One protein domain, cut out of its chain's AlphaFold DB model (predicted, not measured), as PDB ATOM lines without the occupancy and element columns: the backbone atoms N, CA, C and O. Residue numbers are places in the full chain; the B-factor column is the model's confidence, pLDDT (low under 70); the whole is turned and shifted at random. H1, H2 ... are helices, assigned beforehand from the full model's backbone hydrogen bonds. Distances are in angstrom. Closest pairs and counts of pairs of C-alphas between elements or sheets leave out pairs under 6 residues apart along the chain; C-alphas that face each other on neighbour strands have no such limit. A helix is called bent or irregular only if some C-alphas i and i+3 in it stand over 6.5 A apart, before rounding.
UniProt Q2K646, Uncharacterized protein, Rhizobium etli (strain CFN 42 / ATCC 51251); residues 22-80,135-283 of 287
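What this domain is: This is residues 22 to 80 and 135 to 283 of the 287 residues of an uncharacterized protein of Rhizobium etli (strain CFN 42 / ATCC 51251) (UniProt Q2K646). Look for the long helix H8 passing through the middle of an all-helix body: the hairpin of H1 and H2 runs along one side of it, and with H6 these make a four-helix bundle. A second hairpin, H3 and H4, stands steeply to these, H3 crossing H2 and H4 crossing H8, and residues 157 to 162 at its turn stick out; after H8, the short helices H9 and H10 fold back to pack on H1. The printed part has 208 residues with ten named helices, H1 to H10 in order, and no named strand. It is compact, with a radius of gyration of the C-alphas of 17.2 A and spans of 52 by 38 by 32 A.

Where its parts are: Find C-alpha 22 at (126.630, 222.292, 196.481); from there H1 runs 37.9 A to residue 47. H2, residues 57 to 77, runs 30.3 A. After the cut, H3 holds residues 135 to 155, 30.5 A, and H4 residues 161 to 179, 26.6 A. Then come H5, residues 187 to 196, H6, residues 213 to 224, and H7, residues 230 to 234. H8 starts at C-alpha 240, (167.188, 215.810, 211.545), and covers 42.1 A to residue 269; it is irregular, with C-alphas 265 and 268 9.3 A apart, and has a kink of 44 degrees near residue 263. H9 is residues 271 to 274, and H10, residues 276 to 282, ends at C-alpha 282, (133.625, 214.764, 222.872).

How they stand to each other: Begin at H8, the hub, which touches six helices. Its residues 245 to 255 touch H2 at a steep tilt of 41 degrees, closest at C-alphas 67 and 248, 5.1 A. H1 and H2 form a hairpin at a shallow tilt of 19 degrees, closest at C-alphas 39 and 66, 4.1 A. H6 touches H8 with residues 220 to 223, closest at C-alphas 223 and 253, 6.6 A. H4 touches H8 at a steep tilt of 52 degrees, closest at C-alphas 178 and 247, 5.4 A, and forms a hairpin with H3. H5 touches H8 at C-alphas 188 and 244, 6.3 A; H7 does at 230 and 253, 5.4 A; H9 does at 263 and 272, 6.1 A. H10 touches H1 at C-alphas 37 and 276, 4.3 A. H1 and H3 are apart. Each O i to N i+4 pair is within hydrogen-bond range in H2 to H7 and H10; H1 has 21 of 22, H8 24 of 26, and H9 is too short for such a pair.

The domain as a whole: The C-alphas of Arg 158 and Pro 206 are the two farthest apart, 54.7 A. Residues 81 to 134 are not printed, and C-alphas 80 and 135 stand 14.1 A apart across that cut. The link from H5 to H6, residues 197 to 212, is long. Mean pLDDT of the printed part is 93.6, and no printed residue is under 70.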
ATOM      1  N   GLN A  22     127.125 222.663 195.154       93.25
ATOM      2  CA  GLN A  22     126.630 222.292 196.481       93.25
ATOM      3  C   GLN A  22     126.990 220.842 196.831       93.25
ATOM      4  O   GLN A  22     127.590 220.593 197.873       93.25
ATOM      5  N   ARG A  23     126.701 219.887 195.937       93.50
ATOM      6  CA  ARG A  23     127.048 218.471 196.151       93.50
ATOM      7  C   ARG A  23     128.556 218.251 196.235       93.50
ATOM      8  O   ARG A  23     129.014 217.416 197.010       93.50
ATOM      9  N   PHE A  24     129.325 218.988 195.436       93.69
ATOM     10  CA  PHE A  24     130.781 218.930 195.485       93.69
ATOM     11  C   PHE A  24     131.314 219.430 196.834       93.69
ATOM     12  O   PHE A  24     132.113 218.740 197.463       93.69
ATOM     13  N   LEU A  25     130.827 220.577 197.315       93.44
ATOM     14  CA  LEU A  25     131.206 221.137 198.613       93.44
ATOM     15  C   LEU A  25     130.781 220.243 199.784       93.44
ATOM     16  O   LEU A  25     131.535 220.113 200.743       93.44
ATOM     17  N   GLU A  26     129.622 219.588 199.709       94.81
ATOM     18  CA  GLU A  26     129.185 218.601 200.708       94.81
ATOM     19  C   GLU A  26     130.151 217.412 200.785       94.81
ATOM     20  O   GLU A  26     130.595 217.042 201.876       94.81
ATOM     21  N   ALA A  27     130.529 216.845 199.635       94.19
ATOM     22  CA  ALA A  27     131.491 215.748 199.572       94.19
ATOM     23  C   ALA A  27     132.884 216.177 200.063       94.19
ATOM     24  O   ALA A  27     133.511 215.467 200.852       94.19
ATOM     25  N   LEU A  28     133.351 217.359 199.647       95.19
ATOM     26  CA  LEU A  28     134.638 217.911 200.061       95.19
ATOM     27  C   LEU A  28     134.665 218.199 201.568       95.19
ATOM     28  O   LEU A  28     135.621 217.832 202.247       95.19
ATOM     29  N   GLY A  29     133.597 218.785 202.112       95.69
ATOM     30  CA  GLY A  29     133.447 219.049 203.542       95.69
ATOM     31  C   GLY A  29     133.445 217.770 204.381       95.69
ATOM     32  O   GLY A  29     134.082 217.721 205.435       95.69
ATOM     33  N   ALA A  30     132.795 216.704 203.903       96.06
ATOM     34  CA  ALA A  30     132.837 215.395 204.550       96.06
ATOM     35  C   ALA A  30     134.257 214.801 204.567       96.06
ATOM     36  O   ALA A  30     134.696 214.276 205.592       96.06
ATOM     37  N   ASP A  31     135.002 214.917 203.466       95.88
ATOM     38  CA  ASP A  31     136.365 214.392 203.372       95.88
ATOM     39  C   ASP A  31     137.376 215.221 204.188       95.88
ATOM     40  O   ASP A  31     138.268 214.647 204.814       95.88
ATOM     41  N   ILE A  32     137.197 216.548 204.258       97.44
ATOM     42  CA  ILE A  32     137.932 217.439 205.173       97.44
ATOM     43  C   ILE A  32     137.703 217.005 206.622       97.44
ATOM     44  O   ILE A  32     138.666 216.787 207.356       97.44
ATOM     45  N   ASN A  33     136.442 216.827 207.027       97.25
ATOM     46  CA  ASN A  33     136.094 216.371 208.371       97.25
ATOM     47  C   ASN A  33     136.745 215.027 208.698       97.25
ATOM     48  O   ASN A  33     137.335 214.877 209.764       97.25
ATOM     49  N   ARG A  34     136.685 214.070 207.766       97.25
ATOM     50  CA  ARG A  34     137.282 212.743 207.930       97.25
ATOM     51  C   ARG A  34     138.787 212.820 208.192       97.25
ATOM     52  O   ARG A  34     139.262 212.184 209.130       97.25
ATOM     53  N   THR A  35     139.547 213.581 207.400       97.31
ATOM     54  CA  THR A  35     141.004 213.686 207.602       97.31
ATOM     55  C   THR A  35     141.380 214.520 208.818       97.31
ATOM     56  O   THR A  35     142.314 214.154 209.528       97.31
ATOM     57  N   ALA A  36     140.635 215.582 209.116       97.69
ATOM     58  CA  ALA A  36     140.844 216.401 210.307       97.69
ATOM     59  C   ALA A  36     140.610 215.600 211.602       97.69
ATOM     60  O   ALA A  36     141.410 215.653 212.543       97.69
ATOM     61  N   SER A  37     139.538 214.800 211.635       97.19
ATOM     62  CA  SER A  37     139.243 213.881 212.736       97.19
ATOM     63  C   SER A  37     140.323 212.813 212.878       97.19
ATOM     64  O   SER A  37     140.844 212.644 213.975       97.19
ATOM     65  N   ALA A  38     140.735 212.165 211.781       97.25
ATOM     66  CA  ALA A  38     141.802 211.160 211.816       97.25
ATOM     67  C   ALA A  38     143.125 211.735 212.352       97.25
ATOM     68  O   ALA A  38     143.827 211.078 213.124       97.25
ATOM     69  N   ALA A  39     143.459 212.978 211.991       97.81
ATOM     70  CA  ALA A  39     144.626 213.668 212.527       97.81
ATOM     71  C   ALA A  39     144.513 213.887 214.045       97.81
ATOM     72  O   ALA A  39     145.443 213.580 214.790       97.81
ATOM     73  N   SER A  40     143.359 214.373 214.508       95.81
ATOM     74  CA  SER A  40     143.089 214.643 215.927       95.81
ATOM     75  C   SER A  40     143.093 213.375 216.775       95.81
ATOM     76  O   SER A  40     143.698 213.342 217.847       95.81
ATOM     77  N   GLU A  41     142.478 212.306 216.278       95.94
ATOM     78  CA  GLU A  41     142.492 210.990 216.908       95.94
ATOM     79  C   GLU A  41     143.920 210.433 216.990       95.94
ATOM     80  O   GLU A  41     144.343 209.947 218.040       95.94
ATOM     81  N   THR A  42     144.711 210.581 215.922       96.88
ATOM     82  CA  THR A  42     146.114 210.142 215.899       96.88
ATOM     83  C   THR A  42     146.968 210.889 216.930       96.88
ATOM     84  O   THR A  42     147.813 210.267 217.575       96.88
ATOM     85  N   LEU A  43     146.749 212.194 217.131       95.81
ATOM     86  CA  LEU A  43     147.453 212.965 218.164       95.81
ATOM     87  C   LEU A  43     147.082 212.510 219.580       95.81
ATOM     88  O   LEU A  43     147.971 212.331 220.411       95.81
ATOM     89  N   ASN A  44     145.798 212.264 219.851       92.62
ATOM     90  CA  ASN A  44     145.358 211.753 221.155       92.62
ATOM     91  C   ASN A  44     145.978 210.381 221.463       92.62
ATOM     92  O   ASN A  44     146.497 210.165 222.556       92.62
ATOM     93  N   ASN A  45     146.077 209.517 220.452       92.31
ATOM     94  CA  ASN A  45     146.751 208.219 220.528       92.31
ATOM     95  C   ASN A  45     148.259 208.287 220.868       92.31
ATOM     96  O   ASN A  45     148.861 207.251 221.170       92.31
ATOM     97  N   ILE A  46     148.918 209.447 220.757       92.06
ATOM     98  CA  ILE A  46     150.314 209.633 221.201       92.06
ATOM     99  C   ILE A  46     150.366 209.827 222.722       92.06
ATOM    100  O   ILE A  46     151.274 209.324 223.389       92.06
ATOM    101  N   ILE A  47     149.379 210.534 223.271       84.12
ATOM    102  CA  ILE A  47     149.309 210.903 224.690       84.12
ATOM    103  C   ILE A  47     149.043 209.672 225.572       84.12
ATOM    104  O   ILE A  47     149.438 209.658 226.730       84.12
ATOM    105  N   GLU A  48     148.444 208.615 225.025       81.69
ATOM    106  CA  GLU A  48     148.076 207.397 225.766       81.69
ATOM    107  C   GLU A  48     149.218 206.371 225.936       81.69
ATOM    108  O   GLU A  48     149.046 205.340 226.584       81.69
ATOM    109  N   ILE A  49     150.402 206.621 225.369       77.88
ATOM    110  CA  ILE A  49     151.530 205.671 225.405       77.88
ATOM    111  C   ILE A  49     152.245 205.730 226.768       77.88
ATOM    112  O   ILE A  49     153.100 206.584 226.982       77.88
ATOM    113  N   ASN A  50     151.954 204.795 227.677       71.62
ATOM    114  CA  ASN A  50     152.461 204.864 229.060       71.62
ATOM    115  C   ASN A  50     153.580 203.862 229.409       71.62
ATOM    116  O   ASN A  50     154.329 204.091 230.355       71.62
ATOM    117  N   GLU A  51     153.737 202.769 228.659       75.44
ATOM    118  CA  GLU A  51     154.527 201.614 229.131       75.44
ATOM    119  C   GLU A  51     156.024 201.654 228.772       75.44
ATOM    120  O   GLU A  51     156.837 201.007 229.429       75.44
ATOM    121  N   LEU A  52     156.423 202.428 227.754       78.12
ATOM    122  CA  LEU A  52     157.812 202.480 227.278       78.12
ATOM    123  C   LEU A  52     158.348 203.924 227.261       78.12
ATOM    124  O   LEU A  52     158.178 204.640 226.266       78.12
ATOM    125  N   PRO A  53     159.063 204.368 228.314       74.50
ATOM    126  CA  PRO A  53     159.384 205.782 228.538       74.50
ATOM    127  C   PRO A  53     160.369 206.388 227.529       74.50
ATOM    128  O   PRO A  53     160.579 207.601 227.543       74.50
ATOM    129  N   LYS A  54     160.993 205.567 226.674       81.44
ATOM    130  CA  LYS A  54     161.923 205.987 225.611       81.44
ATOM    131  C   LYS A  54     161.523 205.498 224.212       81.44
ATOM    132  O   LYS A  54     162.250 205.755 223.257       81.44
ATOM    133  N   SER A  55     160.390 204.802 224.073       85.62
ATOM    134  CA  SER A  55     159.913 204.315 222.772       85.62
ATOM    135  C   SER A  55     159.314 205.462 221.969       85.62
ATOM    136  O   SER A  55     158.107 205.681 221.976       85.62
ATOM    137  N   LEU A  56     160.185 206.224 221.310       91.88
ATOM    138  CA  LEU A  56     159.814 207.406 220.536       91.88
ATOM    139  C   LEU A  56     159.481 207.087 219.079       91.88
ATOM    140  O   LEU A  56     158.828 207.897 218.427       91.88
ATOM    141  N   ALA A  57     159.866 205.912 218.574       94.06
ATOM    142  CA  ALA A  57     159.633 205.552 217.180       94.06
ATOM    143  C   ALA A  57     158.149 205.610 216.788       94.06
ATOM    144  O   ALA A  57     157.779 206.335 215.867       94.06
ATOM    145  N   TRP A  58     157.280 204.899 217.515       94.12
ATOM    146  CA  TRP A  58     155.840 204.914 217.249       94.12
ATOM    147  C   TRP A  58     155.190 206.285 217.475       94.12
ATOM    148  O   TRP A  58     154.440 206.707 216.595       94.12
ATOM    149  N   PRO A  59     155.471 207.013 218.574       95.25
ATOM    150  CA  PRO A  59     155.049 208.403 218.717       95.25
ATOM    151  C   PRO A  59     155.427 209.294 217.528       95.25
ATOM    152  O   PRO A  59     154.579 210.038 217.044       95.25
ATOM    153  N   TYR A  60     156.653 209.193 217.007       96.62
ATOM    154  CA  TYR A  60     157.085 209.970 215.844       96.62
ATOM    155  C   TYR A  60     156.381 209.553 214.553       96.62
ATOM    156  O   TYR A  60     155.973 210.412 213.772       96.62
ATOM    157  N   VAL A  61     156.175 208.251 214.338       97.38
ATOM    158  CA  VAL A  61     155.398 207.749 213.197       97.38
ATOM    159  C   VAL A  61     153.949 208.245 213.271       97.38
ATOM    160  O   VAL A  61     153.420 208.729 212.272       97.38
ATOM    161  N   LYS A  62     153.315 208.194 214.448       97.75
ATOM    162  CA  LYS A  62     151.964 208.737 214.671       97.75
ATOM    163  C   LYS A  62     151.927 210.250 214.442       97.75
ATOM    164  O   LYS A  62     151.044 210.728 213.737       97.75
ATOM    165  N   LEU A  63     152.905 210.996 214.962       98.19
ATOM    166  CA  LEU A  63     152.998 212.446 214.770       98.19
ATOM    167  C   LEU A  63     153.084 212.807 213.280       98.19
ATOM    168  O   LEU A  63     152.396 213.720 212.827       98.19
ATOM    169  N   TYR A  64     153.865 212.053 212.508       98.62
ATOM    170  CA  TYR A  64     153.916 212.204 211.057       98.62
ATOM    171  C   TYR A  64     152.565 211.963 210.390       98.62
ATOM    172  O   TYR A  64     152.157 212.760 209.551       98.62
ATOM    173  N   TYR A  65     151.854 210.890 210.745       98.62
ATOM    174  CA  TYR A  65     150.550 210.616 210.143       98.62
ATOM    175  C   TYR A  65     149.514 211.677 210.506       98.62
ATOM    176  O   TYR A  65     148.748 212.088 209.637       98.62
ATOM    177  N   ALA A  66     149.531 212.178 211.742       98.50
ATOM    178  CA  ALA A  66     148.704 213.313 212.126       98.50
ATOM    179  C   ALA A  66     149.003 214.543 211.253       98.50
ATOM    180  O   ALA A  66     148.083 215.145 210.700       98.50
ATOM    181  N   ALA A  67     150.283 214.877 211.062       98.69
ATOM    182  CA  ALA A  67     150.690 215.973 210.189       98.69
ATOM    183  C   ALA A  67     150.293 215.733 208.721       98.69
ATOM    184  O   ALA A  67     149.796 216.647 208.073       98.69
ATOM    185  N   LEU A  68     150.432 214.510 208.203       98.69
ATOM    186  CA  LEU A  68     150.040 214.146 206.839       98.69
ATOM    187  C   LEU A  68     148.521 214.274 206.621       98.69
ATOM    188  O   LEU A  68     148.080 214.803 205.599       98.69
ATOM    189  N   PHE A  69     147.703 213.830 207.577       98.69
ATOM    190  CA  PHE A  69     146.248 213.990 207.513       98.69
ATOM    191  C   PHE A  69     145.823 215.460 207.604       98.69
ATOM    192  O   PHE A  69     144.905 215.887 206.894       98.69
ATOM    193  N   TYR A  70     146.515 216.267 208.407       98.69
ATOM    194  CA  TYR A  70     146.305 217.712 208.414       98.69
ATOM    195  C   TYR A  70     146.776 218.391 207.124       98.69
ATOM    196  O   TYR A  70     146.076 219.267 206.625       98.69
ATOM    197  N   ALA A  71     147.883 217.959 206.522       98.62
ATOM    198  CA  ALA A  71     148.323 218.448 205.218       98.62
ATOM    199  C   ALA A  71     147.256 218.193 204.139       98.62
ATOM    200  O   ALA A  71     146.885 219.113 203.412       98.62
ATOM    201  N   HIS A  72     146.686 216.982 204.091       98.50
ATOM    202  CA  HIS A  72     145.531 216.681 203.238       98.50
ATOM    203  C   HIS A  72     144.345 217.605 203.515       98.50
ATOM    204  O   HIS A  72     143.728 218.117 202.585       98.50
ATOM    205  N   THR A  73     144.029 217.813 204.792       98.44
ATOM    206  CA  THR A  73     142.930 218.682 205.219       98.44
ATOM    207  C   THR A  73     143.110 220.110 204.706       98.44
ATOM    208  O   THR A  73     142.199 220.649 204.083       98.44
ATOM    209  N   MET A  74     144.292 220.698 204.905       98.12
ATOM    210  CA  MET A  74     144.610 222.049 204.441       98.12
ATOM    211  C   MET A  74     144.517 222.166 202.925       98.12
ATOM    212  O   MET A  74     143.869 223.074 202.414       98.12
ATOM    213  N   LEU A  75     145.136 221.230 202.200       98.38
ATOM    214  CA  LEU A  75     145.101 221.238 200.743       98.38
ATOM    215  C   LEU A  75     143.657 221.239 200.236       98.38
ATOM    216  O   LEU A  75     143.313 222.051 199.382       98.38
ATOM    217  N   ARG A  76     142.792 220.403 200.819       97.62
ATOM    218  CA  ARG A  76     141.376 220.311 200.434       97.62
ATOM    219  C   ARG A  76     140.587 221.566 200.770       97.62
ATOM    220  O   ARG A  76     139.747 221.963 199.971       97.62
ATOM    221  N   ILE A  77     140.880 222.209 201.902       96.56
ATOM    222  CA  ILE A  77     140.343 223.538 202.235       96.56
ATOM    223  C   ILE A  77     140.722 224.554 201.146       96.56
ATOM    224  O   ILE A  77     139.883 225.346 200.731       96.56
ATOM    225  N   TRP A  78     141.946 224.487 200.623       96.56
ATOM    226  CA  TRP A  78     142.416 225.314 199.505       96.56
ATOM    227  C   TRP A  78     141.977 224.816 198.121       96.56
ATOM    228  O   TRP A  78     142.499 225.273 197.105       96.56
ATOM    229  N   GLY A  79     141.039 223.868 198.055       96.69
ATOM    230  CA  GLY A  79     140.522 223.333 196.798       96.69
ATOM    231  C   GLY A  79     141.506 222.439 196.042       96.69
ATOM    232  O   GLY A  79     141.278 222.154 194.871       96.69
ATOM    233  N   ARG A  80     142.587 221.975 196.674       97.69
ATOM    234  CA  ARG A  80     143.589 221.073 196.091       97.69
ATOM    235  C   ARG A  80     143.503 219.695 196.733       97.69
ATOM    236  O   ARG A  80     143.454 219.559 197.948       97.69
ATOM    237  N   SER A 135     152.035 208.242 197.443       93.06
ATOM    238  CA  SER A 135     150.941 209.173 197.737       93.06
ATOM    239  C   SER A 135     151.308 210.201 198.806       93.06
ATOM    240  O   SER A 135     150.839 211.332 198.751       93.06
ATOM    241  N   HIS A 136     152.178 209.854 199.756       96.12
ATOM    242  CA  HIS A 136     152.591 210.775 200.811       96.12
ATOM    243  C   HIS A 136     153.524 211.862 200.273       96.12
ATOM    244  O   HIS A 136     153.387 213.034 200.605       96.12
ATOM    245  N   GLU A 137     154.480 211.485 199.424       95.62
ATOM    246  CA  GLU A 137     155.402 212.415 198.778       95.62
ATOM    247  C   GLU A 137     154.644 213.413 197.889       95.62
ATOM    248  O   GLU A 137     154.987 214.595 197.873       95.62
ATOM    249  N   SER A 138     153.575 212.963 197.220       95.75
ATOM    250  CA  SER A 138     152.648 213.824 196.471       95.75
ATOM    251  C   SER A 138     152.038 214.923 197.345       95.75
ATOM    252  O   SER A 138     152.063 216.097 196.972       95.75
ATOM    253  N   VAL A 139     151.565 214.564 198.542       97.69
ATOM    254  CA  VAL A 139     150.964 215.506 199.500       97.69
ATOM    255  C   VAL A 139     151.961 216.561 199.947       97.69
ATOM    256  O   VAL A 139     151.631 217.743 199.935       97.69
ATOM    257  N   TRP A 140     153.184 216.169 200.306       97.88
ATOM    258  CA  TRP A 140     154.191 217.126 200.770       97.88
ATOM    259  C   TRP A 140     154.634 218.092 199.673       97.88
ATOM    260  O   TRP A 140     154.727 219.295 199.920       97.88
ATOM    261  N   ARG A 141     154.822 217.598 198.443       96.38
ATOM    262  CA  ARG A 141     155.108 218.461 197.288       96.38
ATOM    263  C   ARG A 141     153.986 219.453 197.037       96.38
ATOM    264  O   ARG A 141     154.262 220.624 196.784       96.38
ATOM    265  N   GLU A 142     152.737 219.000 197.093       97.44
ATOM    266  CA  GLU A 142     151.604 219.884 196.848       97.44
ATOM    267  C   GLU A 142     151.407 220.886 197.988       97.44
ATOM    268  O   GLU A 142     151.143 222.055 197.724       97.44
ATOM    269  N   LEU A 143     151.633 220.484 199.244       98.19
ATOM    270  CA  LEU A 143     151.626 221.402 200.383       98.19
ATOM    271  C   LEU A 143     152.703 222.480 200.234       98.19
ATOM    272  O   LEU A 143     152.419 223.658 200.430       98.19
ATOM    273  N   HIS A 144     153.918 222.096 199.838       97.88
ATOM    274  CA  HIS A 144     154.992 223.044 199.560       97.88
ATOM    275  C   HIS A 144     154.598 224.045 198.465       97.88
ATOM    276  O   HIS A 144     154.782 225.251 198.642       97.88
ATOM    277  N   ARG A 145     154.038 223.569 197.342       97.31
ATOM    278  CA  ARG A 145     153.552 224.443 196.260       97.31
ATOM    279  C   ARG A 145     152.476 225.396 196.760       97.31
ATOM    280  O   ARG A 145     152.610 226.595 196.569       97.31
ATOM    281  N   ALA A 146     151.464 224.888 197.458       97.94
ATOM    282  CA  ALA A 146     150.365 225.706 197.949       97.94
ATOM    283  C   ALA A 146     150.822 226.767 198.969       97.94
ATOM    284  O   ALA A 146     150.352 227.902 198.923       97.94
ATOM    285  N   LEU A 147     151.784 226.445 199.842       97.88
ATOM    286  CA  LEU A 147     152.399 227.427 200.742       97.88
ATOM    287  C   LEU A 147     153.235 228.471 199.988       97.88
ATOM    288  O   LEU A 147     153.215 229.643 200.357       97.88
ATOM    289  N   SER A 148     153.937 228.065 198.928       97.69
ATOM    290  CA  SER A 148     154.689 228.988 198.066       97.69
ATOM    291  C   SER A 148     153.744 229.947 197.330       97.69
ATOM    292  O   SER A 148     153.980 231.153 197.297       97.69
ATOM    293  N   ASP A 149     152.626 229.435 196.816       97.62
ATOM    294  CA  ASP A 149     151.587 230.244 196.177       97.62
ATOM    295  C   ASP A 149     150.957 231.225 197.181       97.62
ATOM    296  O   ASP A 149     150.773 232.405 196.873       97.62
ATOM    297  N   LEU A 150     150.696 230.774 198.415       97.19
ATOM    298  CA  LEU A 150     150.223 231.632 199.503       97.19
ATOM    299  C   LEU A 150     151.235 232.734 199.840       97.19
ATOM    300  O   LEU A 150     150.842 233.879 200.053       97.19
ATOM    301  N   GLN A 151     152.532 232.422 199.859       97.31
ATOM    302  CA  GLN A 151     153.584 233.409 200.097       97.31
ATOM    303  C   GLN A 151     153.580 234.512 199.030       97.31
ATOM    304  O   GLN A 151     153.634 235.696 199.372       97.31
ATOM    305  N   VAL A 152     153.452 234.143 197.751       97.75
ATOM    306  CA  VAL A 152     153.323 235.103 196.643       97.75
ATOM    307  C   VAL A 152     152.050 235.942 196.794       97.75
ATOM    308  O   VAL A 152     152.101 237.168 196.659       97.75
ATOM    309  N   ALA A 153     150.921 235.318 197.139       97.06
ATOM    310  CA  ALA A 153     149.653 236.017 197.347       97.06
ATOM    311  C   ALA A 153     149.722 237.028 198.506       97.06
ATOM    312  O   ALA A 153     149.240 238.154 198.377       97.06
ATOM    313  N   VAL A 154     150.367 236.667 199.621       97.06
ATOM    314  CA  VAL A 154     150.593 237.572 200.759       97.06
ATOM    315  C   VAL A 154     151.466 238.753 200.340       97.06
ATOM    316  O   VAL A 154     151.122 239.893 200.658       97.06
ATOM    317  N   ALA A 155     152.545 238.517 199.591       96.25
ATOM    318  CA  ALA A 155     153.427 239.581 199.113       96.25
ATOM    319  C   ALA A 155     152.697 240.590 198.203       96.25
ATOM    320  O   ALA A 155     152.919 241.793 198.329       96.25
ATOM    321  N   GLY A 156     151.788 240.113 197.345       96.81
ATOM    322  CA  GLY A 156     150.966 240.944 196.454       96.81
ATOM    323  C   GLY A 156     149.694 241.535 197.083       96.81
ATOM    324  O   GLY A 156     148.938 242.228 196.401       96.81
ATOM    325  N   SER A 157     149.418 241.256 198.358       97.06
ATOM    326  CA  SER A 157     148.164 241.644 199.017       97.06
ATOM    327  C   SER A 157     148.109 243.120 199.440       97.06
ATOM    328  O   SER A 157     149.123 243.813 199.564       97.06
ATOM    329  N   ARG A 158     146.897 243.595 199.757       97.06
ATOM    330  CA  ARG A 158     146.636 244.955 200.266       97.06
ATOM    331  C   ARG A 158     146.854 245.118 201.780       97.06
ATOM    332  O   ARG A 158     146.548 246.182 202.308       97.06
ATOM    333  N   TYR A 159     147.362 244.097 202.479       96.00
ATOM    334  CA  TYR A 159     147.633 244.170 203.922       96.00
ATOM    335  C   TYR A 159     148.730 245.197 204.260       96.00
ATOM    336  O   TYR A 159     149.427 245.698 203.373       96.00
ATOM    337  N   LEU A 160     148.904 245.531 205.541       97.75
ATOM    338  CA  LEU A 160     149.971 246.442 205.962       97.75
ATOM    339  C   LEU A 160     151.347 245.844 205.638       97.75
ATOM    340  O   LEU A 160     151.542 244.630 205.683       97.75
ATOM    341  N   ALA A 161     152.321 246.698 205.315       97.31
ATOM    342  CA  ALA A 161     153.661 246.241 204.935       97.31
ATOM    343  C   ALA A 161     154.331 245.405 206.037       97.31
ATOM    344  O   ALA A 161     154.924 244.369 205.735       97.31
ATOM    345  N   ALA A 162     154.172 245.817 207.298       97.38
ATOM    346  CA  ALA A 162     154.675 245.084 208.456       97.38
ATOM    347  C   ALA A 162     154.038 243.687 208.577       97.38
ATOM    348  O   ALA A 162     154.752 242.706 208.783       97.38
ATOM    349  N   ASP A 163     152.722 243.577 208.366       96.81
ATOM    350  CA  ASP A 163     152.009 242.297 208.420       96.81
ATOM    351  C   ASP A 163     152.440 241.372 207.280       96.81
ATOM    352  O   ASP A 163     152.754 240.206 207.517       96.81
ATOM    353  N   ARG A 164     152.539 241.896 206.048       97.19
ATOM    354  CA  ARG A 164     153.042 241.129 204.896       97.19
ATOM    355  C   ARG A 164     154.440 240.582 205.153       97.19
ATOM    356  O   ARG A 164     154.692 239.417 204.868       97.19
ATOM    357  N   GLN A 165     155.339 241.406 205.691       96.62
ATOM    358  CA  GLN A 165     156.702 240.987 206.007       96.62
ATOM    359  C   GLN A 165     156.720 239.926 207.115       96.62
ATOM    360  O   GLN A 165     157.411 238.919 206.987       96.62
ATOM    361  N   SER A 166     155.932 240.115 208.176       95.62
ATOM    362  CA  SER A 166     155.829 239.165 209.287       95.62
ATOM    363  C   SER A 166     155.309 237.799 208.829       95.62
ATOM    364  O   SER A 166     155.953 236.774 209.067       95.62
ATOM    365  N   VAL A 167     154.184 237.775 208.107       95.62
ATOM    366  CA  VAL A 167     153.595 236.539 207.565       95.62
ATOM    367  C   VAL A 167     154.516 235.918 206.517       95.62
ATOM    368  O   VAL A 167     154.732 234.709 206.533       95.62
ATOM    369  N   GLY A 168     155.114 236.733 205.645       96.75
ATOM    370  CA  GLY A 168     156.067 236.281 204.634       96.75
ATOM    371  C   GLY A 168     157.272 235.565 205.241       96.75
ATOM    372  O   GLY A 168     157.639 234.492 204.768       96.75
ATOM    373  N   ASN A 169     157.837 236.099 206.329       96.06
ATOM    374  CA  ASN A 169     158.935 235.466 207.060       96.06
ATOM    375  C   ASN A 169     158.514 234.127 207.681       96.06
ATOM    376  O   ASN A 169     159.240 233.143 207.556       96.06
ATOM    377  N   GLN A 170     157.330 234.067 208.301       96.69
ATOM    378  CA  GLN A 170     156.807 232.817 208.860       96.69
ATOM    379  C   GLN A 170     156.575 231.761 207.773       96.69
ATOM    380  O   GLN A 170     156.946 230.604 207.963       96.69
ATOM    381  N   LEU A 171     156.031 232.147 206.614       97.06
ATOM    382  CA  LEU A 171     155.864 231.242 205.475       97.06
ATOM    383  C   LEU A 171     157.213 230.752 204.943       97.06
ATOM    384  O   LEU A 171     157.353 229.554 204.724       97.06
ATOM    385  N   THR A 172     158.222 231.622 204.821       96.88
ATOM    386  CA  THR A 172     159.587 231.214 204.440       96.88
ATOM    387  C   THR A 172     160.128 230.153 205.391       96.88
ATOM    388  O   THR A 172     160.571 229.095 204.944       96.88
ATOM    389  N   SER A 173     160.068 230.402 206.703       96.69
ATOM    390  CA  SER A 173     160.545 229.448 207.708       96.69
ATOM    391  C   SER A 173     159.755 228.144 207.673       96.69
ATOM    392  O   SER A 173     160.344 227.071 207.775       96.69
ATOM    393  N   PHE A 174     158.437 228.206 207.477       97.44
ATOM    394  CA  PHE A 174     157.595 227.018 207.423       97.44
ATOM    395  C   PHE A 174     157.879 226.165 206.184       97.44
ATOM    396  O   PHE A 174     158.088 224.958 206.303       97.44
ATOM    397  N   ILE A 175     157.959 226.796 205.011       97.19
ATOM    398  CA  ILE A 175     158.318 226.151 203.746       97.19
ATOM    399  C   ILE A 175     159.686 225.484 203.874       97.19
ATOM    400  O   ILE A 175     159.821 224.303 203.548       97.19
ATOM    401  N   ALA A 176     160.684 226.204 204.392       95.94
ATOM    402  CA  ALA A 176     162.029 225.681 204.604       95.94
ATOM    403  C   ALA A 176     162.021 224.463 205.539       95.94
ATOM    404  O   ALA A 176     162.620 223.433 205.221       95.94
ATOM    405  N   LEU A 177     161.272 224.540 206.641       95.94
ATOM    406  CA  LEU A 177     161.134 223.455 207.603       95.94
ATOM    407  C   LEU A 177     160.503 222.206 206.969       95.94
ATOM    408  O   LEU A 177     161.054 221.122 207.106       95.94
ATOM    409  N   ILE A 178     159.414 222.310 206.201       96.62
ATOM    410  CA  ILE A 178     158.760 221.130 205.594       96.62
ATOM    411  C   ILE A 178     159.442 220.598 204.323       96.62
ATOM    412  O   ILE A 178     159.021 219.570 203.798       96.62
ATOM    413  N   SER A 179     160.510 221.245 203.848       96.31
ATOM    414  CA  SER A 179     161.217 220.880 202.607       96.31
ATOM    415  C   SER A 179     162.722 220.644 202.764       96.31
ATOM    416  O   SER A 179     163.427 220.514 201.760       96.31
ATOM    417  N   LYS A 180     163.235 220.616 204.001       93.31
ATOM    418  CA  LYS A 180     164.675 220.574 204.295       93.31
ATOM    419  C   LYS A 180     165.411 221.673 203.515       93.31
ATOM    420  O   LYS A 180     166.322 221.397 202.741       93.31
ATOM    421  N   ASN A 181     164.955 222.917 203.681       91.44
ATOM    422  CA  ASN A 181     165.431 224.109 202.966       91.44
ATOM    423  C   ASN A 181     165.327 223.993 201.433       91.44
ATOM    424  O   ASN A 181     166.231 224.387 200.705       91.44
ATOM    425  N   GLY A 182     164.240 223.405 200.932       91.25
ATOM    426  CA  GLY A 182     163.999 223.203 199.502       91.25
ATOM    427  C   GLY A 182     164.763 222.032 198.876       91.25
ATOM    428  O   GLY A 182     164.459 221.657 197.745       91.25
ATOM    429  N   HIS A 183     165.709 221.407 199.585       91.50
ATOM    430  CA  HIS A 183     166.499 220.294 199.048       91.50
ATOM    431  C   HIS A 183     165.688 219.005 198.880       91.50
ATOM    432  O   HIS A 183     165.996 218.194 198.008       91.50
ATOM    433  N   ASN A 184     164.659 218.795 199.705       94.19
ATOM    434  CA  ASN A 184     163.776 217.644 199.583       94.19
ATOM    435  C   ASN A 184     162.346 217.991 200.018       94.19
ATOM    436  O   ASN A 184     161.995 217.956 201.195       94.19
ATOM    437  N   LEU A 185     161.478 218.218 199.029       94.88
ATOM    438  CA  LEU A 185     160.063 218.555 199.227       94.88
ATOM    439  C   LEU A 185     159.232 217.440 199.883       94.88
ATOM    440  O   LEU A 185     158.076 217.655 200.219       94.88
ATOM    441  N   SER A 186     159.792 216.239 200.016       94.19
ATOM    442  CA  SER A 186     159.140 215.059 200.586       94.19
ATOM    443  C   SER A 186     159.897 214.479 201.780       94.19
ATOM    444  O   SER A 186     159.647 213.347 202.201       94.19
ATOM    445  N   TRP A 187     160.825 215.251 202.348       96.75
ATOM    446  CA  TRP A 187     161.686 214.788 203.428       96.75
ATOM    447  C   TRP A 187     160.943 214.308 204.687       96.75
ATOM    448  O   TRP A 187     161.473 213.396 205.322       96.75
ATOM    449  N   PRO A 188     159.721 214.773 205.046       97.62
ATOM    450  CA  PRO A 188     159.016 214.183 206.180       97.62
ATOM    451  C   PRO A 188     158.656 212.713 205.915       97.62
ATOM    452  O   PRO A 188     158.749 211.882 206.816       97.62
ATOM    453  N   SER A 189     158.300 212.353 204.673       97.31
ATOM    454  CA  SER A 189     158.080 210.948 204.292       97.31
ATOM    455  C   SER A 189     159.364 210.134 204.371       97.31
ATOM    456  O   SER A 189     159.337 209.002 204.853       97.31
ATOM    457  N   GLN A 190     160.491 210.715 203.949       96.81
ATOM    458  CA  GLN A 190     161.798 210.075 204.077       96.81
ATOM    459  C   GLN A 190     162.130 209.794 205.547       96.81
ATOM    460  O   GLN A 190     162.389 208.643 205.884       96.81
ATOM    461  N   MET A 191     162.019 210.793 206.426       97.81
ATOM    462  CA  MET A 191     162.270 210.630 207.863       97.81
ATOM    463  C   MET A 191     161.359 209.584 208.496       97.81
ATOM    464  O   MET A 191     161.816 208.755 209.279       97.81
ATOM    465  N   ARG A 192     160.073 209.556 208.125       97.75
ATOM    466  CA  ARG A 192     159.166 208.497 208.577       97.75
ATOM    467  C   ARG A 192     159.637 207.119 208.118       97.75
ATOM    468  O   ARG A 192     159.552 206.181 208.902       97.75
ATOM    469  N   ASN A 193     160.116 206.968 206.883       97.38
ATOM    470  CA  ASN A 193     160.637 205.692 206.383       97.38
ATOM    471  C   ASN A 193     161.950 205.292 207.072       97.38
ATOM    472  O   ASN A 193     162.134 204.115 207.387       97.38
ATOM    473  N   ASP A 194     162.826 206.258 207.344       97.44
ATOM    474  CA  ASP A 194     164.079 206.048 208.067       97.44
ATOM    475  C   ASP A 194     163.804 205.582 209.501       97.44
ATOM    476  O   ASP A 194     164.348 204.567 209.937       97.44
ATOM    477  N   ILE A 195     162.869 206.233 210.197       96.69
ATOM    478  CA  ILE A 195     162.407 205.803 211.517       96.69
ATOM    479  C   ILE A 195     161.728 204.432 211.415       96.69
ATOM    480  O   ILE A 195     162.140 203.502 212.092       96.69
ATOM    481  N   GLN A 196     160.696 204.266 210.588       96.50
ATOM    482  CA  GLN A 196     159.834 203.081 210.625       96.50
ATOM    483  C   GLN A 196     160.497 201.816 210.069       96.50
ATOM    484  O   GLN A 196     160.357 200.748 210.661       96.50
ATOM    485  N   TYR A 197     161.161 201.911 208.919       96.56
ATOM    486  CA  TYR A 197     161.643 200.736 208.188       96.56
ATOM    487  C   TYR A 197     163.138 200.507 208.359       96.56
ATOM    488  O   TYR A 197     163.567 199.358 208.410       96.56
ATOM    489  N   ARG A 198     163.932 201.580 208.455       95.88
ATOM    490  CA  ARG A 198     165.387 201.474 208.646       95.88
ATOM    491  C   ARG A 198     165.799 201.491 210.114       95.88
ATOM    492  O   ARG A 198     166.964 201.252 210.405       95.88
ATOM    493  N   GLN A 199     164.854 201.764 211.017       93.94
ATOM    494  CA  GLN A 199     165.083 201.885 212.458       93.94
ATOM    495  C   GLN A 199     166.206 202.880 212.802       93.94
ATOM    496  O   GLN A 199     166.951 202.697 213.763       93.94
ATOM    497  N   ALA A 200     166.321 203.943 212.003       93.12
ATOM    498  CA  ALA A 200     167.311 204.995 212.179       93.12
ATOM    499  C   ALA A 200     166.989 205.892 213.391       93.12
ATOM    500  O   ALA A 200     165.998 205.699 214.101       93.12
ATOM    501  N   GLU A 201     167.841 206.895 213.627       93.06
ATOM    502  CA  GLU A 201     167.663 207.945 214.646       93.06
ATOM    503  C   GLU A 201     167.667 207.469 216.113       93.06
ATOM    504  O   GLU A 201     167.423 208.260 217.022       93.06
ATOM    505  N   GLY A 202     167.939 206.185 216.380       92.44
ATOM    506  CA  GLY A 202     168.107 205.664 217.741       92.44
ATOM    507  C   GLY A 202     166.836 205.669 218.602       92.44
ATOM    508  O   GLY A 202     166.913 205.558 219.825       92.44
ATOM    509  N   VAL A 203     165.663 205.804 217.975       93.25
ATOM    510  CA  VAL A 203     164.349 205.892 218.645       93.25
ATOM    511  C   VAL A 203     163.670 204.534 218.866       93.25
ATOM    512  O   VAL A 203     162.628 204.463 219.524       93.25
ATOM    513  N   TRP A 204     164.265 203.464 218.333       92.44
ATOM    514  CA  TRP A 204     163.923 202.068 218.612       92.44
ATOM    515  C   TRP A 204     164.840 201.480 219.681       92.44
ATOM    516  O   TRP A 204     165.931 201.987 219.926       92.44
ATOM    517  N   TYR A 205     164.399 200.396 220.319       89.94
ATOM    518  CA  TYR A 205     165.264 199.642 221.222       89.94
ATOM    519  C   TYR A 205     166.391 198.945 220.426       89.94
ATOM    520  O   TYR A 205     166.085 198.347 219.395       89.94
ATOM    521  N   PRO A 206     167.653 198.942 220.902       91.50
ATOM    522  CA  PRO A 206     168.150 199.598 222.112       91.50
ATOM    523  C   PRO A 206     168.314 201.115 221.916       91.50
ATOM    524  O   PRO A 206     169.076 201.569 221.065       91.50
ATOM    525  N   TYR A 207     167.596 201.894 222.731       89.69
ATOM    526  CA  TYR A 207     167.462 203.341 222.549       89.69
ATOM    527  C   TYR A 207     168.800 204.072 222.642       89.69
ATOM    528  O   TYR A 207     169.583 203.832 223.566       89.69
ATOM    529  N   GLN A 208     169.004 205.048 221.761       84.75
ATOM    530  CA  GLN A 208     170.129 205.973 221.822       84.75
ATOM    531  C   GLN A 208     169.644 207.348 222.300       84.75
ATOM    532  O   GLN A 208     168.607 207.858 221.881       84.75
ATOM    533  N   GLY A 209     170.398 207.962 223.212       81.69
ATOM    534  CA  GLY A 209     170.092 209.292 223.736       81.69
ATOM    535  C   GLY A 209     169.203 209.324 224.987       81.69
ATOM    536  O   GLY A 209     168.931 208.320 225.652       81.69
ATOM    537  N   LYS A 210     168.821 210.551 225.364       77.44
ATOM    538  CA  LYS A 210     168.146 210.865 226.640       77.44
ATOM    539  C   LYS A 210     166.681 211.284 226.484       77.44
ATOM    540  O   LYS A 210     166.015 211.483 227.498       77.44
ATOM    541  N   ALA A 211     166.197 211.440 225.251       82.12
ATOM    542  CA  ALA A 211     164.836 211.890 224.991       82.12
ATOM    543  C   ALA A 211     163.817 210.892 225.563       82.12
ATOM    544  O   ALA A 211     163.989 209.677 225.458       82.12
ATOM    545  N   LYS A 212     162.772 211.424 226.202       85.56
ATOM    546  CA  LYS A 212     161.709 210.639 226.831       85.56
ATOM    547  C   LYS A 212     160.405 210.824 226.069       85.56
ATOM    548  O   LYS A 212     160.108 211.930 225.624       85.56
ATOM    549  N   THR A 213     159.602 209.768 226.008       86.06
ATOM    550  CA  THR A 213     158.244 209.782 225.444       86.06
ATOM    551  C   THR A 213     157.374 210.854 226.104       86.06
ATOM    552  O   THR A 213     156.686 211.590 225.405       86.06
ATOM    553  N   SER A 214     157.502 211.039 227.422       87.75
ATOM    554  CA  SER A 214     156.779 212.064 228.190       87.75
ATOM    555  C   SER A 214     157.000 213.495 227.702       87.75
ATOM    556  O   SER A 214     156.057 214.278 227.691       87.75
ATOM    557  N   ALA A 215     158.209 213.844 227.253       90.12
ATOM    558  CA  ALA A 215     158.483 215.186 226.739       90.12
ATOM    559  C   ALA A 215     157.722 215.452 225.429       90.12
ATOM    560  O   ALA A 215     157.126 216.512 225.261       90.12
ATOM    561  N   LEU A 216     157.686 214.463 224.530       91.44
ATOM    562  CA  LEU A 216     156.900 214.548 223.298       91.44
ATOM    563  C   LEU A 216     155.392 214.571 223.595       91.44
ATOM    564  O   LEU A 216     154.653 215.308 222.955       91.44
ATOM    565  N   GLN A 217     154.928 213.796 224.575       91.88
ATOM    566  CA  GLN A 217     153.522 213.799 224.987       91.88
ATOM    567  C   GLN A 217     153.087 215.154 225.541       91.88
ATOM    568  O   GLN A 217     152.006 215.618 225.197       91.88
ATOM    569  N   GLN A 218     153.927 215.796 226.356       92.25
ATOM    570  CA  GLN A 218     153.676 217.144 226.868       92.25
ATOM    571  C   GLN A 218     153.614 218.171 225.735       92.25
ATOM    572  O   GLN A 218     152.694 218.981 225.705       92.25
ATOM    573  N   GLU A 219     154.542 218.109 224.776       92.62
ATOM    574  CA  GLU A 219     154.537 218.982 223.596       92.62
ATOM    575  C   GLU A 219     153.263 218.784 222.759       92.62
ATOM    576  O   GLU A 219     152.573 219.750 222.441       92.62
ATOM    577  N   VAL A 220     152.890 217.534 222.464       94.19
ATOM    578  CA  VAL A 220     151.658 217.218 221.723       94.19
ATOM    579  C   VAL A 220     150.415 217.669 222.494       94.19
ATOM    580  O   VAL A 220     149.518 218.257 221.896       94.19
ATOM    581  N   ALA A 221     150.359 217.455 223.809       93.50
ATOM    582  CA  ALA A 221     149.253 217.921 224.644       93.50
ATOM    583  C   ALA A 221     149.136 219.453 224.627       93.50
ATOM    584  O   ALA A 221     148.034 219.976 224.462       93.50
ATOM    585  N   ALA A 222     150.260 220.168 224.709       93.69
ATOM    586  CA  ALA A 222     150.293 221.625 224.639       93.69
ATOM    587  C   ALA A 222     149.826 222.148 223.268       93.69
ATOM    588  O   ALA A 222     149.082 223.125 223.191       93.69
ATOM    589  N   VAL A 223     150.186 221.462 222.178       93.12
ATOM    590  CA  VAL A 223     149.708 221.768 220.819       93.12
ATOM    591  C   VAL A 223     148.203 221.515 220.680       93.12
ATOM    592  O   VAL A 223     147.487 222.349 220.123       93.12
ATOM    593  N   ILE A 224     147.690 220.396 221.203       91.88
ATOM    594  CA  ILE A 224     146.244 220.113 221.207       91.88
ATOM    595  C   ILE A 224     145.500 221.190 222.006       91.88
ATOM    596  O   ILE A 224     144.502 221.722 221.521       91.88
ATOM    597  N   GLY A 225     146.022 221.560 223.178       90.94
ATOM    598  CA  GLY A 225     145.467 222.598 224.046       90.94
ATOM    599  C   GLY A 225     145.628 224.033 223.531       90.94
ATOM    600  O   GLY A 225     145.178 224.958 224.199       90.94
ATOM    601  N   GLY A 226     146.271 224.245 222.375       89.88
ATOM    602  CA  GLY A 226     146.478 225.579 221.799       89.88
ATOM    603  C   GLY A 226     147.481 226.451 222.562       89.88
ATOM    604  O   GLY A 226     147.519 227.660 222.360       89.88
ATOM    605  N   GLN A 227     148.297 225.855 223.434       92.62
ATOM    606  CA  GLN A 227     149.330 226.544 224.213       92.62
ATOM    607  C   GLN A 227     150.595 226.814 223.389       92.62
ATOM    608  O   GLN A 227     151.387 227.685 223.742       92.62
ATOM    609  N   VAL A 228     150.784 226.060 222.300       91.38
ATOM    610  CA  VAL A 228     151.911 226.205 221.375       91.38
ATOM    611  C   VAL A 228     151.419 226.780 220.051       91.38
ATOM    612  O   VAL A 228     150.545 226.209 219.399       91.38
ATOM    613  N   GLY A 229     151.988 227.919 219.658       89.81
ATOM    614  CA  GLY A 229     151.688 228.596 218.397       89.81
ATOM    615  C   GLY A 229     152.674 228.239 217.283       89.81
ATOM    616  O   GLY A 229     153.801 227.822 217.542       89.81
ATOM    617  N   LEU A 230     152.277 228.477 216.028       93.50
ATOM    618  CA  LEU A 230     153.125 228.212 214.859       93.50
ATOM    619  C   LEU A 230     154.490 228.912 214.960       93.50
ATOM    620  O   LEU A 230     155.520 228.279 214.770       93.50
ATOM    621  N   SER A 231     154.520 230.199 215.308       91.81
ATOM    622  CA  SER A 231     155.764 230.978 215.383       91.81
ATOM    623  C   SER A 231     156.804 230.387 216.342       91.81
ATOM    624  O   SER A 231     157.999 230.489 216.079       91.81
ATOM    625  N   GLN A 232     156.368 229.714 217.411       90.56
ATOM    626  CA  GLN A 232     157.254 229.090 218.399       90.56
ATOM    627  C   GLN A 232     157.958 227.839 217.857       90.56
ATOM    628  O   GLN A 232     159.018 227.475 218.358       90.56
ATOM    629  N   VAL A 233     157.393 227.191 216.834       92.38
ATOM    630  CA  VAL A 233     157.903 225.925 216.277       92.38
ATOM    631  C   VAL A 233     158.621 226.094 214.938       92.38
ATOM    632  O   VAL A 233     159.139 225.123 214.396       92.38
ATOM    633  N   LEU A 234     158.679 227.319 214.405       92.00
ATOM    634  CA  LEU A 234     159.366 227.635 213.148       92.00
ATOM    635  C   LEU A 234     160.857 227.955 213.322       92.00
ATOM    636  O   LEU A 234     161.632 227.793 212.382       92.00
ATOM    637  N   SER A 235     161.278 228.403 214.505       78.12
ATOM    638  CA  SER A 235     162.663 228.806 214.782       78.12
ATOM    639  C   SER A 235     163.411 227.714 215.537       78.12
ATOM    640  O   SER A 235     163.629 227.807 216.743       78.12
ATOM    641  N   VAL A 236     163.795 226.658 214.825       77.12
ATOM    642  CA  VAL A 236     164.377 225.459 215.438       77.12
ATOM    643  C   VAL A 236     165.663 225.040 214.745       77.12
ATOM    644  O   VAL A 236     165.682 224.666 213.577       77.12
ATOM    645  N   SER A 237     166.749 225.071 215.514       78.56
ATOM    646  CA  SER A 237     168.036 224.468 215.181       78.56
ATOM    647  C   SER A 237     168.162 223.112 215.870       78.56
ATOM    648  O   SER A 237     167.847 222.990 217.054       78.56
ATOM    649  N   GLY A 238     168.661 222.098 215.173       88.31
ATOM    650  CA  GLY A 238     168.893 220.778 215.757       88.31
ATOM    651  C   GLY A 238     169.186 219.721 214.701       88.31
ATOM    652  O   GLY A 238     169.268 220.032 213.513       88.31
ATOM    653  N   GLY A 239     169.335 218.471 215.140       92.31
ATOM    654  CA  GLY A 239     169.469 217.325 214.235       92.31
ATOM    655  C   GLY A 239     168.180 217.024 213.463       92.31
ATOM    656  O   GLY A 239     167.108 217.541 213.793       92.31
ATOM    657  N   ASP A 240     168.283 216.146 212.465       94.31
ATOM    658  CA  ASP A 240     167.188 215.810 211.545       94.31
ATOM    659  C   ASP A 240     165.917 215.344 212.277       94.31
ATOM    660  O   ASP A 240     164.822 215.803 211.953       94.31
ATOM    661  N   LEU A 241     166.041 214.528 213.331       93.75
ATOM    662  CA  LEU A 241     164.898 214.088 214.140       93.75
ATOM    663  C   LEU A 241     164.137 215.249 214.812       93.75
ATOM    664  O   LEU A 241     162.907 215.235 214.887       93.75
ATOM    665  N   PHE A 242     164.853 216.265 215.298       93.19
ATOM    666  CA  PHE A 242     164.248 217.423 215.961       93.19
ATOM    667  C   PHE A 242     163.572 218.358 214.955       93.19
ATOM    668  O   PHE A 242     162.452 218.822 215.188       93.19
ATOM    669  N   GLN A 243     164.214 218.582 213.806       95.12
ATOM    670  CA  GLN A 243     163.599 219.308 212.696       95.12
ATOM    671  C   GLN A 243     162.344 218.576 212.206       95.12
ATOM    672  O   GLN A 243     161.332 219.213 211.938       95.12
ATOM    673  N   PHE A 244     162.374 217.240 212.138       96.62
ATOM    674  CA  PHE A 244     161.256 216.426 211.661       96.62
ATOM    675  C   PHE A 244     160.048 216.547 212.583       96.62
ATOM    676  O   PHE A 244     158.934 216.812 212.131       96.62
ATOM    677  N   ARG A 245     160.284 216.416 213.891       95.88
ATOM    678  CA  ARG A 245     159.268 216.665 214.914       95.88
ATOM    679  C   ARG A 245     158.656 218.053 214.749       95.88
ATOM    680  O   ARG A 245     157.435 218.174 214.703       95.88
ATOM    681  N   SER A 246     159.499 219.073 214.617       96.25
ATOM    682  CA  SER A 246     159.056 220.462 214.502       96.25
ATOM    683  C   SER A 246     158.272 220.719 213.217       96.25
ATOM    684  O   SER A 246     157.257 221.401 213.259       96.25
ATOM    685  N   ALA A 247     158.668 220.116 212.093       97.31
ATOM    686  CA  ALA A 247     157.929 220.190 210.836       97.31
ATOM    687  C   ALA A 247     156.515 219.618 210.982       97.31
ATOM    688  O   ALA A 247     155.540 220.259 210.591       97.31
ATOM    689  N   CYS A 248     156.386 218.445 211.608       98.19
ATOM    690  CA  CYS A 248     155.085 217.838 211.864       98.19
ATOM    691  C   CYS A 248     154.228 218.697 212.809       98.19
ATOM    692  O   CYS A 248     153.052 218.928 212.529       98.19
ATOM    693  N   VAL A 249     154.811 219.214 213.897       97.50
ATOM    694  CA  VAL A 249     154.105 220.094 214.843       97.50
ATOM    695  C   VAL A 249     153.690 221.414 214.185       97.50
ATOM    696  O   VAL A 249     152.574 221.872 214.417       97.50
ATOM    697  N   ALA A 250     154.525 222.004 213.327       97.56
ATOM    698  CA  ALA A 250     154.201 223.226 212.592       97.56
ATOM    699  C   ALA A 250     152.973 223.037 211.692       97.56
ATOM    700  O   ALA A 250     152.055 223.858 211.727       97.56
ATOM    701  N   VAL A 251     152.898 221.916 210.964       98.38
ATOM    702  CA  VAL A 251     151.708 221.560 210.172       98.38
ATOM    703  C   VAL A 251     150.482 221.438 211.070       98.38
ATOM    704  O   VAL A 251     149.461 222.057 210.784       98.38
ATOM    705  N   VAL A 252     150.583 220.707 212.183       98.00
ATOM    706  CA  VAL A 252     149.478 220.562 213.143       98.00
ATOM    707  C   VAL A 252     148.998 221.929 213.648       98.00
ATOM    708  O   VAL A 252     147.802 222.205 213.586       98.00
ATOM    709  N   CYS A 253     149.904 222.796 214.108       97.19
ATOM    710  CA  CYS A 253     149.564 224.121 214.630       97.19
ATOM    711  C   CYS A 253     148.867 224.979 213.569       97.19
ATOM    712  O   CYS A 253     147.813 225.558 213.831       97.19
ATOM    713  N   PHE A 254     149.432 225.028 212.360       97.25
ATOM    714  CA  PHE A 254     148.891 225.830 211.270       97.25
ATOM    715  C   PHE A 254     147.490 225.361 210.863       97.25
ATOM    716  O   PHE A 254     146.564 226.168 210.782       97.25
ATOM    717  N   VAL A 255     147.299 224.052 210.668       97.44
ATOM    718  CA  VAL A 255     146.009 223.515 210.214       97.44
ATOM    719  C   VAL A 255     144.938 223.606 211.291       97.44
ATOM    720  O   VAL A 255     143.809 223.981 210.979       97.44
ATOM    721  N   ARG A 256     145.276 223.350 212.559       95.50
ATOM    722  CA  ARG A 256     144.347 223.573 213.676       95.50
ATOM    723  C   ARG A 256     143.916 225.037 213.757       95.50
ATOM    724  O   ARG A 256     142.732 225.291 213.947       95.50
ATOM    725  N   GLY A 257     144.842 225.979 213.562       94.69
ATOM    726  CA  GLY A 257     144.541 227.412 213.512       94.69
ATOM    727  C   GLY A 257     143.551 227.767 212.400       94.69
ATOM    728  O   GLY A 257     142.537 228.403 212.669       94.69
ATOM    729  N   VAL A 258     143.787 227.283 211.174       95.38
ATOM    730  CA  VAL A 258     142.875 227.501 210.034       95.38
ATOM    731  C   VAL A 258     141.498 226.883 210.279       95.38
ATOM    732  O   VAL A 258     140.482 227.532 210.052       95.38
ATOM    733  N   ILE A 259     141.436 225.652 210.789       95.12
ATOM    734  CA  ILE A 259     140.166 224.992 211.131       95.12
ATOM    735  C   ILE A 259     139.426 225.769 212.220       95.12
ATOM    736  O   ILE A 259     138.205 225.916 212.147       95.12
ATOM    737  N   ALA A 260     140.143 226.279 213.223       93.19
ATOM    738  CA  ALA A 260     139.545 227.058 214.291       93.19
ATOM    739  C   ALA A 260     138.933 228.362 213.774       93.19
ATOM    740  O   ALA A 260     137.780 228.646 214.104       93.19
ATOM    741  N   ASP A 261     139.661 229.086 212.924       94.75
ATOM    742  CA  ASP A 261     139.197 230.314 212.280       94.75
ATOM    743  C   ASP A 261     137.981 230.055 211.373       94.75
ATOM    744  O   ASP A 261     136.916 230.638 211.569       94.75
ATOM    745  N   MET A 262     138.061 229.068 210.474       94.44
ATOM    746  CA  MET A 262     136.937 228.677 209.610       94.44
ATOM    747  C   MET A 262     135.701 228.242 210.406       94.44
ATOM    748  O   MET A 262     134.564 228.524 210.019       94.44
ATOM    749  N   SER A 263     135.902 227.532 211.517       93.94
ATOM    750  CA  SER A 263     134.821 227.135 212.414       93.94
ATOM    751  C   SER A 263     134.162 228.351 213.061       93.94
ATOM    752  O   SER A 263     132.937 228.380 213.153       93.94
ATOM    753  N   ALA A 264     134.950 229.339 213.493       94.19
ATOM    754  CA  ALA A 264     134.444 230.572 214.086       94.19
ATOM    755  C   ALA A 264     133.657 231.403 213.062       94.19
ATOM    756  O   ALA A 264     132.520 231.786 213.336       94.19
ATOM    757  N   VAL A 265     134.203 231.591 211.856       94.69
ATOM    758  CA  VAL A 265     133.550 232.322 210.754       94.69
ATOM    759  C   VAL A 265     132.239 231.654 210.331       94.69
ATOM    760  O   VAL A 265     131.229 232.327 210.130       94.69
ATOM    761  N   GLY A 266     132.223 230.324 210.209       92.62
ATOM    762  CA  GLY A 266     131.021 229.578 209.823       92.62
ATOM    763  C   GLY A 266     129.960 229.483 210.927       92.62
ATOM    764  O   GLY A 266     128.789 229.211 210.634       92.62
ATOM    765  N   GLY A 267     130.351 229.678 212.191       92.88
ATOM    766  CA  GLY A 267     129.471 229.597 213.353       92.88
ATOM    767  C   GLY A 267     128.623 228.310 213.368       92.88
ATOM    768  O   GLY A 267     129.116 227.233 213.016       92.88
ATOM    769  N   PRO A 268     127.317 228.391 213.692       91.38
ATOM    770  CA  PRO A 268     126.421 227.229 213.722       91.38
ATOM    771  C   PRO A 268     126.263 226.500 212.380       91.38
ATOM    772  O   PRO A 268     125.810 225.354 212.355       91.38
ATOM    773  N   LYS A 269     126.598 227.157 211.262       92.00
ATOM    774  CA  LYS A 269     126.493 226.613 209.901       92.00
ATOM    775  C   LYS A 269     127.799 225.986 209.411       92.00
ATOM    776  O   LYS A 269     127.823 225.460 208.301       92.00
ATOM    777  N   SER A 270     128.871 226.026 210.204       93.44
ATOM    778  CA  SER A 270     130.148 225.443 209.806       93.44
ATOM    779  C   SER A 270     130.012 223.938 209.569       93.44
ATOM    780  O   SER A 270     129.507 223.207 210.422       93.44
ATOM    781  N   PHE A 271     130.515 223.449 208.432       93.06
ATOM    782  CA  PHE A 271     130.564 222.013 208.149       93.06
ATOM    783  C   PHE A 271     131.489 221.265 209.129       93.06
ATOM    784  O   PHE A 271     131.316 220.064 209.340       93.06
ATOM    785  N   LEU A 272     132.421 221.976 209.779       92.31
ATOM    786  CA  LEU A 272     133.388 221.428 210.736       92.31
ATOM    787  C   LEU A 272     132.739 220.909 212.030       92.31
ATOM    788  O   LEU A 272     133.342 220.098 212.734       92.31
ATOM    789  N   ARG A 273     131.479 221.283 212.307       89.94
ATOM    790  CA  ARG A 273     130.686 220.796 213.455       89.94
ATOM    791  C   ARG A 273     130.399 219.288 213.429       89.94
ATOM    792  O   ARG A 273     129.849 218.748 214.382       89.94
ATOM    793  N   HIS A 274     130.701 218.614 212.321       89.00
ATOM    794  CA  HIS A 274     130.481 217.177 212.149       89.00
ATOM    795  C   HIS A 274     131.773 216.346 212.200       89.00
ATOM    796  O   HIS A 274     131.679 215.123 212.265       89.00
ATOM    797  N   GLY A 275     132.950 216.982 212.165       88.62
ATOM    798  CA  GLY A 275     134.252 216.314 212.119       88.62
ATOM    799  C   GLY A 275     135.100 216.592 213.350       88.62
ATOM    800  O   GLY A 275     134.699 216.280 214.471       88.62
ATOM    801  N   GLN A 276     136.282 217.177 213.135       88.31
ATOM    802  CA  GLN A 276     137.275 217.400 214.186       88.31
ATOM    803  C   GLN A 276     136.702 218.121 215.404       88.31
ATOM    804  O   GLN A 276     136.973 217.687 216.514       88.31
ATOM    805  N   ARG A 277     135.901 219.181 215.225       86.31
ATOM    806  CA  ARG A 277     135.354 219.927 216.368       86.31
ATOM    807  C   ARG A 277     134.496 219.049 217.260       86.31
ATOM    808  O   ARG A 277     134.744 218.968 218.449       86.31
ATOM    809  N   LYS A 278     133.585 218.282 216.661       87.56
ATOM    810  CA  LYS A 278     132.763 217.324 217.400       87.56
ATOM    811  C   LYS A 278     133.604 216.264 218.115       87.56
ATOM    812  O   LYS A 278     133.245 215.853 219.210       87.56
ATOM    813  N   PHE A 279     134.682 215.800 217.484       88.38
ATOM    814  CA  PHE A 279     135.611 214.869 218.118       88.38
ATOM    815  C   PHE A 279     136.303 215.512 219.328       88.38
ATOM    816  O   PHE A 279     136.310 214.916 220.396       88.38
ATOM    817  N   GLU A 280     136.831 216.728 219.180       85.62
ATOM    818  CA  GLU A 280     137.485 217.475 220.260       85.62
ATOM    819  C   GLU A 280     136.528 217.784 221.414       85.62
ATOM    820  O   GLU A 280     136.891 217.575 222.567       85.62
ATOM    821  N   ASP A 281     135.298 218.199 221.109       86.31
ATOM    822  CA  ASP A 281     134.250 218.488 222.094       86.31
ATOM    823  C   ASP A 281     133.797 217.228 222.854       86.31
ATOM    824  O   ASP A 281     133.293 217.319 223.971       86.31
ATOM    825  N   ALA A 282     133.957 216.044 222.252       87.12
ATOM    826  CA  ALA A 282     133.625 214.764 222.872       87.12
ATOM    827  C   ALA A 282     134.745 214.218 223.773       87.12
ATOM    828  O   ALA A 282     134.510 213.262 224.517       87.12
ATOM    829  N   LEU A 283     135.956 214.782 223.707       82.00
ATOM    830  CA  LEU A 283     137.036 214.373 224.595       82.00
ATOM    831  C   LEU A 283     136.728 214.857 226.017       82.00
ATOM    832  O   LEU A 283     136.338 216.011 226.205       82.00
TER     833      LEU A 283